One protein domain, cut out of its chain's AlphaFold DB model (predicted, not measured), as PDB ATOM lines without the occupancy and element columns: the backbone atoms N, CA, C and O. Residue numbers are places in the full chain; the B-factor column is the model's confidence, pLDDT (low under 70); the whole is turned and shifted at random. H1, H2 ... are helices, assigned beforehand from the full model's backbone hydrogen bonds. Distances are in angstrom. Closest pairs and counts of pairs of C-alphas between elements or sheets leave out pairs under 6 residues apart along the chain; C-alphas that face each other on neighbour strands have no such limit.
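What this domain is: This is residues 20 to 90 of the 90 residues of an uncharacterized protein of Setaria viridis (UniProt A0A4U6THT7). One long helix, H3, makes a beam, and three shorter helices, H1, H2 and H4, gather round its middle stretch, with H4 crossing it. A long loop joins H2 to the first end of H3, and residues 41 to 50, of which 48 to 50 belong to H3, stick out free. The printed part has 71 residues with four named helices, in the order H1, H2, H3, H4, and no named strand; its class is all helix. It is compact, with a radius of gyration of the C-alphas of 12.3 A, and spans 39 by 27 by 17 A.

Where its parts are: H3 is residues 48 to 72, 35.5 A long, from C-alpha 48 at (127.828, 240.734, 120.362) to C-alpha 72 at (134.782, 210.361, 137.291). H4 is residues 78 to 89, 16.6 A long, ending at C-alpha 89 at (138.075, 233.713, 132.088). H2 is residues 28 to 34, 10.4 A, and H1 is residues 20 to 25, 6.0 A.

How they stand to each other: H3 touches H4 with residues 57 to 65 alone, closest at the C-alphas of Gly 61 and Cys 81, 4.6 A, at a steep tilt of 52 degrees, opposite ways. H2 and H3 form a helical hairpin at a shallow tilt of 32 degrees, opposite ways; their closest C-alphas, Ala 29 and Ile 62, are 7.0 A apart. H1 touches H3 about perpendicular, at 74 degrees, with C-alphas of Leu 23 and Ser 59 closest at 6.0 A. H1 and H4 are apart. Every O i to N i+4 pair is within hydrogen-bond range in H1, H2 and H4; in H3, 20 of 21 are.

The domain as a whole: The C-alphas farthest apart, Ser 43 and Lys 72, are 39.6 A apart. The printed part has no cut. The link from H2 to H3 is long, 13 residues; the other two are tight. Confidence is under 70 at residues 37 to 50 and residue 90.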
ATOM      1  N   PHE A  20     120.150 221.139 122.883       94.06
ATOM      2  CA  PHE A  20     119.251 222.122 123.482       94.06
ATOM      3  C   PHE A  20     118.913 221.768 124.933       94.06
ATOM      4  O   PHE A  20     118.983 222.626 125.808       94.06
ATOM      5  N   HIS A  21     118.576 220.505 125.209       95.75
ATOM      6  CA  HIS A  21     118.280 220.076 126.569       95.75
ATOM      7  C   HIS A  21     119.500 220.247 127.477       95.75
ATOM      8  O   HIS A  21     119.402 220.915 128.493       95.75
ATOM      9  N   LEU A  22     120.671 219.743 127.096       96.00
ATOM     10  CA  LEU A  22     121.876 219.832 127.918       96.00
ATOM     11  C   LEU A  22     122.257 221.279 128.252       96.00
ATOM     12  O   LEU A  22     122.595 221.564 129.395       96.00
ATOM     13  N   LEU A  23     122.211 222.179 127.266       94.38
ATOM     14  CA  LEU A  23     122.728 223.539 127.423       94.38
ATOM     15  C   LEU A  23     121.692 224.547 127.926       94.38
ATOM     16  O   LEU A  23     122.088 225.580 128.457       94.38
ATOM     17  N   LEU A  24     120.393 224.293 127.745       91.38
ATOM     18  CA  LEU A  24     119.333 225.270 128.041       91.38
ATOM     19  C   LEU A  24     118.094 224.651 128.705       91.38
ATOM     20  O   LEU A  24     117.498 225.272 129.578       91.38
ATOM     21  N   GLY A  25     117.672 223.456 128.281       91.12
ATOM     22  CA  GLY A  25     116.386 222.867 128.685       91.12
ATOM     23  C   GLY A  25     116.410 221.993 129.947       91.12
ATOM     24  O   GLY A  25     115.365 221.759 130.549       91.12
ATOM     25  N   CYS A  26     117.569 221.480 130.343       95.19
ATOM     26  CA  CYS A  26     117.772 220.676 131.542       95.19
ATOM     27  C   CYS A  26     117.735 221.604 132.756       95.19
ATOM     28  O   CYS A  26     118.465 222.585 132.720       95.19
ATOM     29  N   PRO A  27     116.999 221.306 133.843       93.81
ATOM     30  CA  PRO A  27     116.902 222.183 135.018       93.81
ATOM     31  C   PRO A  27     118.250 222.657 135.586       93.81
ATOM     32  O   PRO A  27     118.354 223.787 136.048       93.81
ATOM     33  N   PHE A  28     119.295 221.831 135.475       94.38
ATOM     34  CA  PHE A  28     120.662 222.184 135.863       94.38
ATOM     35  C   PHE A  28     121.244 223.372 135.072       94.38
ATOM     36  O   PHE A  28     121.987 224.191 135.612       94.38
ATOM     37  N   ALA A  29     120.935 223.475 133.778       93.00
ATOM     38  CA  ALA A  29     121.534 224.481 132.910       93.00
ATOM     39  C   ALA A  29     121.056 225.909 133.236       93.00
ATOM     40  O   ALA A  29     121.920 226.757 133.461       93.00
ATOM     41  N   PRO A  30     119.741 226.215 133.344       90.69
ATOM     42  CA  PRO A  30     119.265 227.521 133.794       90.69
ATOM     43  C   PRO A  30     119.856 227.958 135.131       90.69
ATOM     44  O   PRO A  30     120.168 229.135 135.275       90.69
ATOM     45  N   GLU A  31     120.067 227.042 136.081       91.44
ATOM     46  CA  GLU A  31     120.737 227.377 137.343       91.44
ATOM     47  C   GLU A  31     122.155 227.907 137.086       91.44
ATOM     48  O   GLU A  31     122.503 228.983 137.568       91.44
ATOM     49  N   CYS A  32     122.941 227.235 136.242       90.75
ATOM     50  CA  CYS A  32     124.274 227.709 135.858       90.75
ATOM     51  C   CYS A  32     124.245 229.095 135.194       90.75
ATOM     52  O   CYS A  32     125.079 229.939 135.521       90.75
ATOM     53  N   TRP A  33     123.280 229.356 134.307       88.38
ATOM     54  CA  TRP A  33     123.141 230.647 133.619       88.38
ATOM     55  C   TRP A  33     122.720 231.791 134.552       88.38
ATOM     56  O   TRP A  33     123.241 232.901 134.430       88.38
ATOM     57  N   ILE A  34     121.812 231.535 135.505       85.38
ATOM     58  CA  ILE A  34     121.343 232.535 136.485       85.38
ATOM     59  C   ILE A  34     122.500 233.037 137.349       85.38
ATOM     60  O   ILE A  34     122.584 234.225 137.641       85.38
ATOM     61  N   HIS A  35     123.425 232.156 137.730       81.31
ATOM     62  CA  HIS A  35     124.541 232.504 138.611       81.31
ATOM     63  C   HIS A  35     125.586 233.454 138.001       81.31
ATOM     64  O   HIS A  35     126.527 233.848 138.690       81.31
ATOM     65  N   ILE A  36     125.436 233.818 136.731       74.81
ATOM     66  CA  ILE A  36     126.385 234.649 135.981       74.81
ATOM     67  C   ILE A  36     125.744 236.010 135.665       74.81
ATOM     68  O   ILE A  36     126.309 236.807 134.928       74.81
ATOM     69  N   ASP A  37     124.550 236.290 136.209       64.00
ATOM     70  CA  ASP A  37     123.735 237.477 135.895       64.00
ATOM     71  C   ASP A  37     123.494 237.669 134.381       64.00
ATOM     72  O   ASP A  37     123.079 238.728 133.919       64.00
ATOM     73  N   LEU A  38     123.708 236.610 133.595       57.38
ATOM     74  CA  LEU A  38     123.548 236.563 132.145       57.38
ATOM     75  C   LEU A  38     122.359 235.697 131.766       57.38
ATOM     76  O   LEU A  38     122.395 234.969 130.774       57.38
ATOM     77  N   PHE A  39     121.272 235.788 132.533       52.19
ATOM     78  CA  PHE A  39     120.006 235.359 131.971       52.19
ATOM     79  C   PHE A  39     119.750 236.260 130.760       52.19
ATOM     80  O   PHE A  39     119.703 237.481 130.934       52.19
ATOM     81  N   PRO A  40     119.654 235.716 129.534       50.84
ATOM     82  CA  PRO A  40     119.449 236.540 128.362       50.84
ATOM     83  C   PRO A  40     118.057 237.158 128.469       50.84
ATOM     84  O   PRO A  40     117.060 236.567 128.059       50.84
ATOM     85  N   ASN A  41     117.975 238.369 129.017       48.59
ATOM     86  CA  ASN A  41     116.921 239.281 128.630       48.59
ATOM     87  C   ASN A  41     117.171 239.553 127.149       48.59
ATOM     88  O   ASN A  41     118.046 240.331 126.788       48.59
ATOM     89  N   LEU A  42     116.423 238.857 126.291       52.88
ATOM     90  CA  LEU A  42     116.468 238.939 124.825       52.88
ATOM     91  C   LEU A  42     116.183 240.355 124.271       52.88
ATOM     92  O   LEU A  42     116.016 240.520 123.067       52.88
ATOM     93  N   SER A  43     116.052 241.356 125.141       54.47
ATOM     94  CA  SER A  43     115.594 242.712 124.859       54.47
ATOM     95  C   SER A  43     116.705 243.762 124.783       54.47
ATOM     96  O   SER A  43     116.476 244.787 124.152       54.47
ATOM     97  N   ASP A  44     117.884 243.524 125.363       52.66
ATOM     98  CA  ASP A  44     119.010 244.464 125.297       52.66
ATOM     99  C   ASP A  44     120.134 243.832 124.481       52.66
ATOM    100  O   ASP A  44     120.616 242.772 124.860       52.66
ATOM    101  N   GLU A  45     120.536 244.443 123.357       54.56
ATOM    102  CA  GLU A  45     121.671 243.962 122.556       54.56
ATOM    103  C   GLU A  45     122.957 244.024 123.397       54.56
ATOM    104  O   GLU A  45     123.495 245.116 123.619       54.56
ATOM    105  N   PRO A  46     123.497 242.881 123.862       53.53
ATOM    106  CA  PRO A  46     124.813 242.888 124.461       53.53
ATOM    107  C   PRO A  46     125.829 243.059 123.327       53.53
ATOM    108  O   PRO A  46     125.605 242.608 122.202       53.53
ATOM    109  N   SER A  47     126.966 243.699 123.603       56.66
ATOM    110  CA  SER A  47     128.075 243.767 122.650       56.66
ATOM    111  C   SER A  47     128.402 242.349 122.157       56.66
ATOM    112  O   SER A  47     128.871 241.487 122.902       56.66
ATOM    113  N   THR A  48     128.073 242.084 120.894       58.12
ATOM    114  CA  THR A  48     127.828 240.734 120.362       58.12
ATOM    115  C   THR A  48     129.022 239.783 120.480       58.12
ATOM    116  O   THR A  48     128.829 238.575 120.599       58.12
ATOM    117  N   SER A  49     130.252 240.305 120.523       58.38
ATOM    118  CA  SER A  49     131.459 239.498 120.747       58.38
ATOM    119  C   SER A  49     131.621 239.018 122.192       58.38
ATOM    120  O   SER A  49     131.912 237.846 122.401       58.38
ATOM    121  N   PHE A  50     131.394 239.880 123.188       66.38
ATOM    122  CA  PHE A  50     131.605 239.530 124.600       66.38
ATOM    123  C   PHE A  50     130.568 238.514 125.092       66.38
ATOM    124  O   PHE A  50     130.863 237.611 125.870       66.38
ATOM    125  N   PHE A  51     129.346 238.615 124.572       74.38
ATOM    126  CA  PHE A  51     128.258 237.708 124.916       74.38
ATOM    127  C   PHE A  51     128.479 236.280 124.396       74.38
ATOM    128  O   PHE A  51     128.250 235.312 125.121       74.38
ATOM    129  N   MET A  52     128.974 236.137 123.161       81.50
ATOM    130  CA  MET A  52     129.242 234.821 122.570       81.50
ATOM    131  C   MET A  52     130.368 234.082 123.295       81.50
ATOM    132  O   MET A  52     130.264 232.874 123.497       81.50
ATOM    133  N   GLU A  53     131.411 234.789 123.732       83.50
ATOM    134  CA  GLU A  53     132.490 234.197 124.531       83.50
ATOM    135  C   GLU A  53     131.953 233.606 125.836       83.50
ATOM    136  O   GLU A  53     132.240 232.453 126.156       83.50
ATOM    137  N   ILE A  54     131.095 234.340 126.548       84.00
ATOM    138  CA  ILE A  54     130.515 233.845 127.799       84.00
ATOM    139  C   ILE A  54     129.597 232.646 127.551       84.00
ATOM    140  O   ILE A  54     129.687 231.653 128.277       84.00
ATOM    141  N   ILE A  55     128.779 232.683 126.493       87.00
ATOM    142  CA  ILE A  55     127.945 231.535 126.114       87.00
ATOM    143  C   ILE A  55     128.801 230.288 125.885       87.00
ATOM    144  O   ILE A  55     128.465 229.206 126.374       87.00
ATOM    145  N   ILE A  56     129.904 230.426 125.148       89.75
ATOM    146  CA  ILE A  56     130.798 229.309 124.831       89.75
ATOM    147  C   ILE A  56     131.430 228.751 126.109       89.75
ATOM    148  O   ILE A  56     131.415 227.536 126.307       89.75
ATOM    149  N   ILE A  57     131.937 229.611 126.994       89.75
ATOM    150  CA  ILE A  57     132.617 229.176 128.222       89.75
ATOM    151  C   ILE A  57     131.639 228.478 129.179       89.75
ATOM    152  O   ILE A  57     131.994 227.470 129.788       89.75
ATOM    153  N   ILE A  58     130.393 228.941 129.288       90.62
ATOM    154  CA  ILE A  58     129.389 228.280 130.138       90.62
ATOM    155  C   ILE A  58     128.868 226.994 129.547       90.62
ATOM    156  O   ILE A  58     128.761 225.998 130.264       90.62
ATOM    157  N   SER A  59     128.652 226.961 128.238       93.25
ATOM    158  CA  SER A  59     128.340 225.710 127.551       93.25
ATOM    159  C   SER A  59     129.450 224.675 127.769       93.25
ATOM    160  O   SER A  59     129.168 223.503 128.018       93.25
ATOM    161  N   TRP A  60     130.712 225.116 127.750       93.75
ATOM    162  CA  TRP A  60     131.863 224.281 128.081       93.75
ATOM    163  C   TRP A  60     131.861 223.826 129.545       93.75
ATOM    164  O   TRP A  60     132.069 222.645 129.808       93.75
ATOM    165  N   GLY A  61     131.574 224.716 130.499       94.38
ATOM    166  CA  GLY A  61     131.457 224.372 131.920       94.38
ATOM    167  C   GLY A  61     130.388 223.310 132.192       94.38
ATOM    168  O   GLY A  61     130.670 222.315 132.859       94.38
ATOM    169  N   ILE A  62     129.196 223.456 131.606       95.38
ATOM    170  CA  ILE A  62     128.104 222.472 131.710       95.38
ATOM    171  C   ILE A  62     128.544 221.124 131.127       95.38
ATOM    172  O   ILE A  62     128.335 220.071 131.734       95.38
ATOM    173  N   TRP A  63     129.194 221.145 129.961       95.94
ATOM    174  CA  TRP A  63     129.714 219.939 129.322       95.94
ATOM    175  C   TRP A  63     130.802 219.248 130.160       95.94
ATOM    176  O   TRP A  63     130.817 218.020 130.260       95.94
ATOM    177  N   MET A  64     131.677 220.019 130.808       95.94
ATOM    178  CA  MET A  64     132.696 219.504 131.724       95.94
ATOM    179  C   MET A  64     132.066 218.828 132.943       95.94
ATOM    180  O   MET A  64     132.414 217.686 133.232       95.94
ATOM    181  N   VAL A  65     131.087 219.465 133.593       96.50
ATOM    182  CA  VAL A  65     130.372 218.873 134.739       96.50
ATOM    183  C   VAL A  65     129.674 217.569 134.348       96.50
ATOM    184  O   VAL A  65     129.790 216.564 135.051       96.50
ATOM    185  N   ARG A  66     129.003 217.540 133.188       96.31
ATOM    186  CA  ARG A  66     128.404 216.313 132.635       96.31
ATOM    187  C   ARG A  66     129.439 215.195 132.495       96.31
ATOM    188  O   ARG A  66     129.186 214.057 132.887       96.31
ATOM    189  N   ASN A  67     130.595 215.498 131.914       96.31
ATOM    190  CA  ASN A  67     131.638 214.503 131.687       96.31
ATOM    191  C   ASN A  67     132.291 214.030 132.982       96.31
ATOM    192  O   ASN A  67     132.585 212.845 133.115       96.31
ATOM    193  N   ASP A  68     132.495 214.924 133.941       96.56
ATOM    194  CA  ASP A  68     133.040 214.573 135.247       96.56
ATOM    195  C   ASP A  68     132.096 213.641 136.009       96.56
ATOM    196  O   ASP A  68     132.552 212.688 136.646       96.56
ATOM    197  N   TRP A  69     130.786 213.803 135.842       96.25
ATOM    198  CA  TRP A  69     129.831 212.834 136.363       96.25
ATOM    199  C   TRP A  69     129.933 211.473 135.668       96.25
ATOM    200  O   TRP A  69     130.083 210.455 136.341       96.25
ATOM    201  N   ILE A  70     129.931 211.444 134.331       94.88
ATOM    202  CA  ILE A  70     129.970 210.193 133.551       94.88
ATOM    203  C   ILE A  70     131.270 209.412 133.776       94.88
ATOM    204  O   ILE A  70     131.241 208.194 133.935       94.88
ATOM    205  N   PHE A  71     132.417 210.091 133.748       96.56
ATOM    206  CA  PHE A  71     133.726 209.435 133.696       96.56
ATOM    207  C   PHE A  71     134.438 209.375 135.046       96.56
ATOM    208  O   PHE A  71     135.299 208.514 135.227       96.56
ATOM    209  N   LYS A  72     134.115 210.275 135.981       96.50
ATOM    210  CA  LYS A  72     134.782 210.361 137.291       96.50
ATOM    211  C   LYS A  72     133.831 210.140 138.469       96.50
ATOM    212  O   LYS A  72     134.310 210.013 139.592       96.50
ATOM    213  N   GLY A  73     132.516 210.090 138.243       95.50
ATOM    214  CA  GLY A  73     131.522 209.950 139.310       95.50
ATOM    215  C   GLY A  73     131.456 211.157 140.250       95.50
ATOM    216  O   GLY A  73     131.052 211.008 141.401       95.50
ATOM    217  N   ILE A  74     131.878 212.343 139.793       95.81
ATOM    218  CA  ILE A  74     131.826 213.583 140.584       95.81
ATOM    219  C   ILE A  74     130.425 214.183 140.487       95.81
ATOM    220  O   ILE A  74     129.992 214.545 139.393       95.81
ATOM    221  N   THR A  75     129.719 214.268 141.617       95.12
ATOM    222  CA  THR A  75     128.338 214.767 141.671       95.12
ATOM    223  C   THR A  75     128.226 216.158 141.048       95.12
ATOM    224  O   THR A  75     128.930 217.059 141.499       95.12
ATOM    225  N   PRO A  76     127.327 216.361 140.064       95.19
ATOM    226  CA  PRO A  76     127.142 217.655 139.430       95.19
ATOM    227  C   PRO A  76     126.776 218.741 140.437       95.19
ATOM    228  O   PRO A  76     125.816 218.593 141.197       95.19
ATOM    229  N   SER A  77     127.497 219.858 140.394       94.81
ATOM    230  CA  SER A  77     127.131 221.073 141.112       94.81
ATOM    231  C   SER A  77     127.278 222.299 140.217       94.81
ATOM    232  O   SER A  77     128.108 222.346 139.304       94.81
ATOM    233  N   VAL A  78     126.465 223.318 140.486       92.19
ATOM    234  CA  VAL A  78     126.553 224.597 139.771       92.19
ATOM    235  C   VAL A  78     127.892 225.283 140.064       92.19
ATOM    236  O   VAL A  78     128.486 225.906 139.187       92.19
ATOM    237  N   GLN A  79     128.419 225.119 141.277       91.50
ATOM    238  CA  GLN A  79     129.712 225.653 141.690       91.50
ATOM    239  C   GLN A  79     130.859 225.095 140.843       91.50
ATOM    240  O   GLN A  79     131.750 225.863 140.483       91.50
ATOM    241  N   ASP A  80     130.819 223.814 140.473       90.88
ATOM    242  CA  ASP A  80     131.832 223.212 139.600       90.88
ATOM    243  C   ASP A  80     131.771 223.805 138.185       90.88
ATOM    244  O   ASP A  80     132.802 224.152 137.604       90.88
ATOM    245  N   CYS A  81     130.565 224.039 137.655       91.69
ATOM    246  CA  CYS A  81     130.387 224.737 136.377       91.69
ATOM    247  C   CYS A  81     130.980 226.157 136.424       91.69
ATOM    248  O   CYS A  81     131.708 226.571 135.517       91.69
ATOM    249  N   LEU A  82     130.719 226.903 137.501       87.38
ATOM    250  CA  LEU A  82     131.257 228.253 137.702       87.38
ATOM    251  C   LEU A  82     132.774 228.255 137.929       87.38
ATOM    252  O   LEU A  82     133.453 229.207 137.541       87.38
ATOM    253  N   PHE A  83     133.325 227.214 138.551       87.75
ATOM    254  CA  PHE A  83     134.768 227.048 138.687       87.75
ATOM    255  C   PHE A  83     135.428 226.879 137.316       87.75
ATOM    256  O   PHE A  83     136.395 227.583 137.018       87.75
ATOM    257  N   HIS A  84     134.870 226.027 136.451       84.75
ATOM    258  CA  HIS A  84     135.343 225.884 135.073       84.75
ATOM    259  C   HIS A  84     135.284 227.206 134.306       84.75
ATOM    260  O   HIS A  84     136.261 227.563 133.648       84.75
ATOM    261  N   PHE A  85     134.201 227.975 134.457       81.62
ATOM    262  CA  PHE A  85     134.092 229.316 133.881       81.62
ATOM    263  C   PHE A  85     135.222 230.243 134.340       81.62
ATOM    264  O   PHE A  85     135.941 230.808 133.515       81.62
ATOM    265  N   LYS A  86     135.429 230.353 135.657       80.00
ATOM    266  CA  LYS A  86     136.474 231.210 136.232       80.00
ATOM    267  C   LYS A  86     137.872 230.792 135.797       80.00
ATOM    268  O   LYS A  86     138.678 231.664 135.521       80.00
ATOM    269  N   SER A  87     138.142 229.490 135.693       83.25
ATOM    270  CA  SER A  87     139.459 228.978 135.284       83.25
ATOM    271  C   SER A  87     139.860 229.341 133.851       83.25
ATOM    272  O   SER A  87     141.034 229.263 133.509       83.25
ATOM    273  N   ILE A  88     138.882 229.684 133.006       79.25
ATOM    274  CA  ILE A  88     139.101 230.049 131.603       79.25
ATOM    275  C   ILE A  88     139.099 231.571 131.438       79.25
ATOM    276  O   ILE A  88     139.830 232.099 130.606       79.25
ATOM    277  N   PHE A  89     138.269 232.271 132.212       70.50
ATOM    278  CA  PHE A  89     138.075 233.713 132.088       70.50
ATOM    279  C   PHE A  89     139.046 234.551 132.947       70.50
ATOM    280  O   PHE A  89     139.228 235.733 132.668       70.50
ATOM    281  N   THR A  90     139.645 233.979 134.002       56.19
ATOM    282  CA  THR A  90     140.611 234.637 134.916       56.19
ATOM    283  C   THR A  90     141.953 233.919 134.896       56.19
ATOM    284  O   THR A  90     142.983 234.624 134.826       56.19
TER     285      THR A  90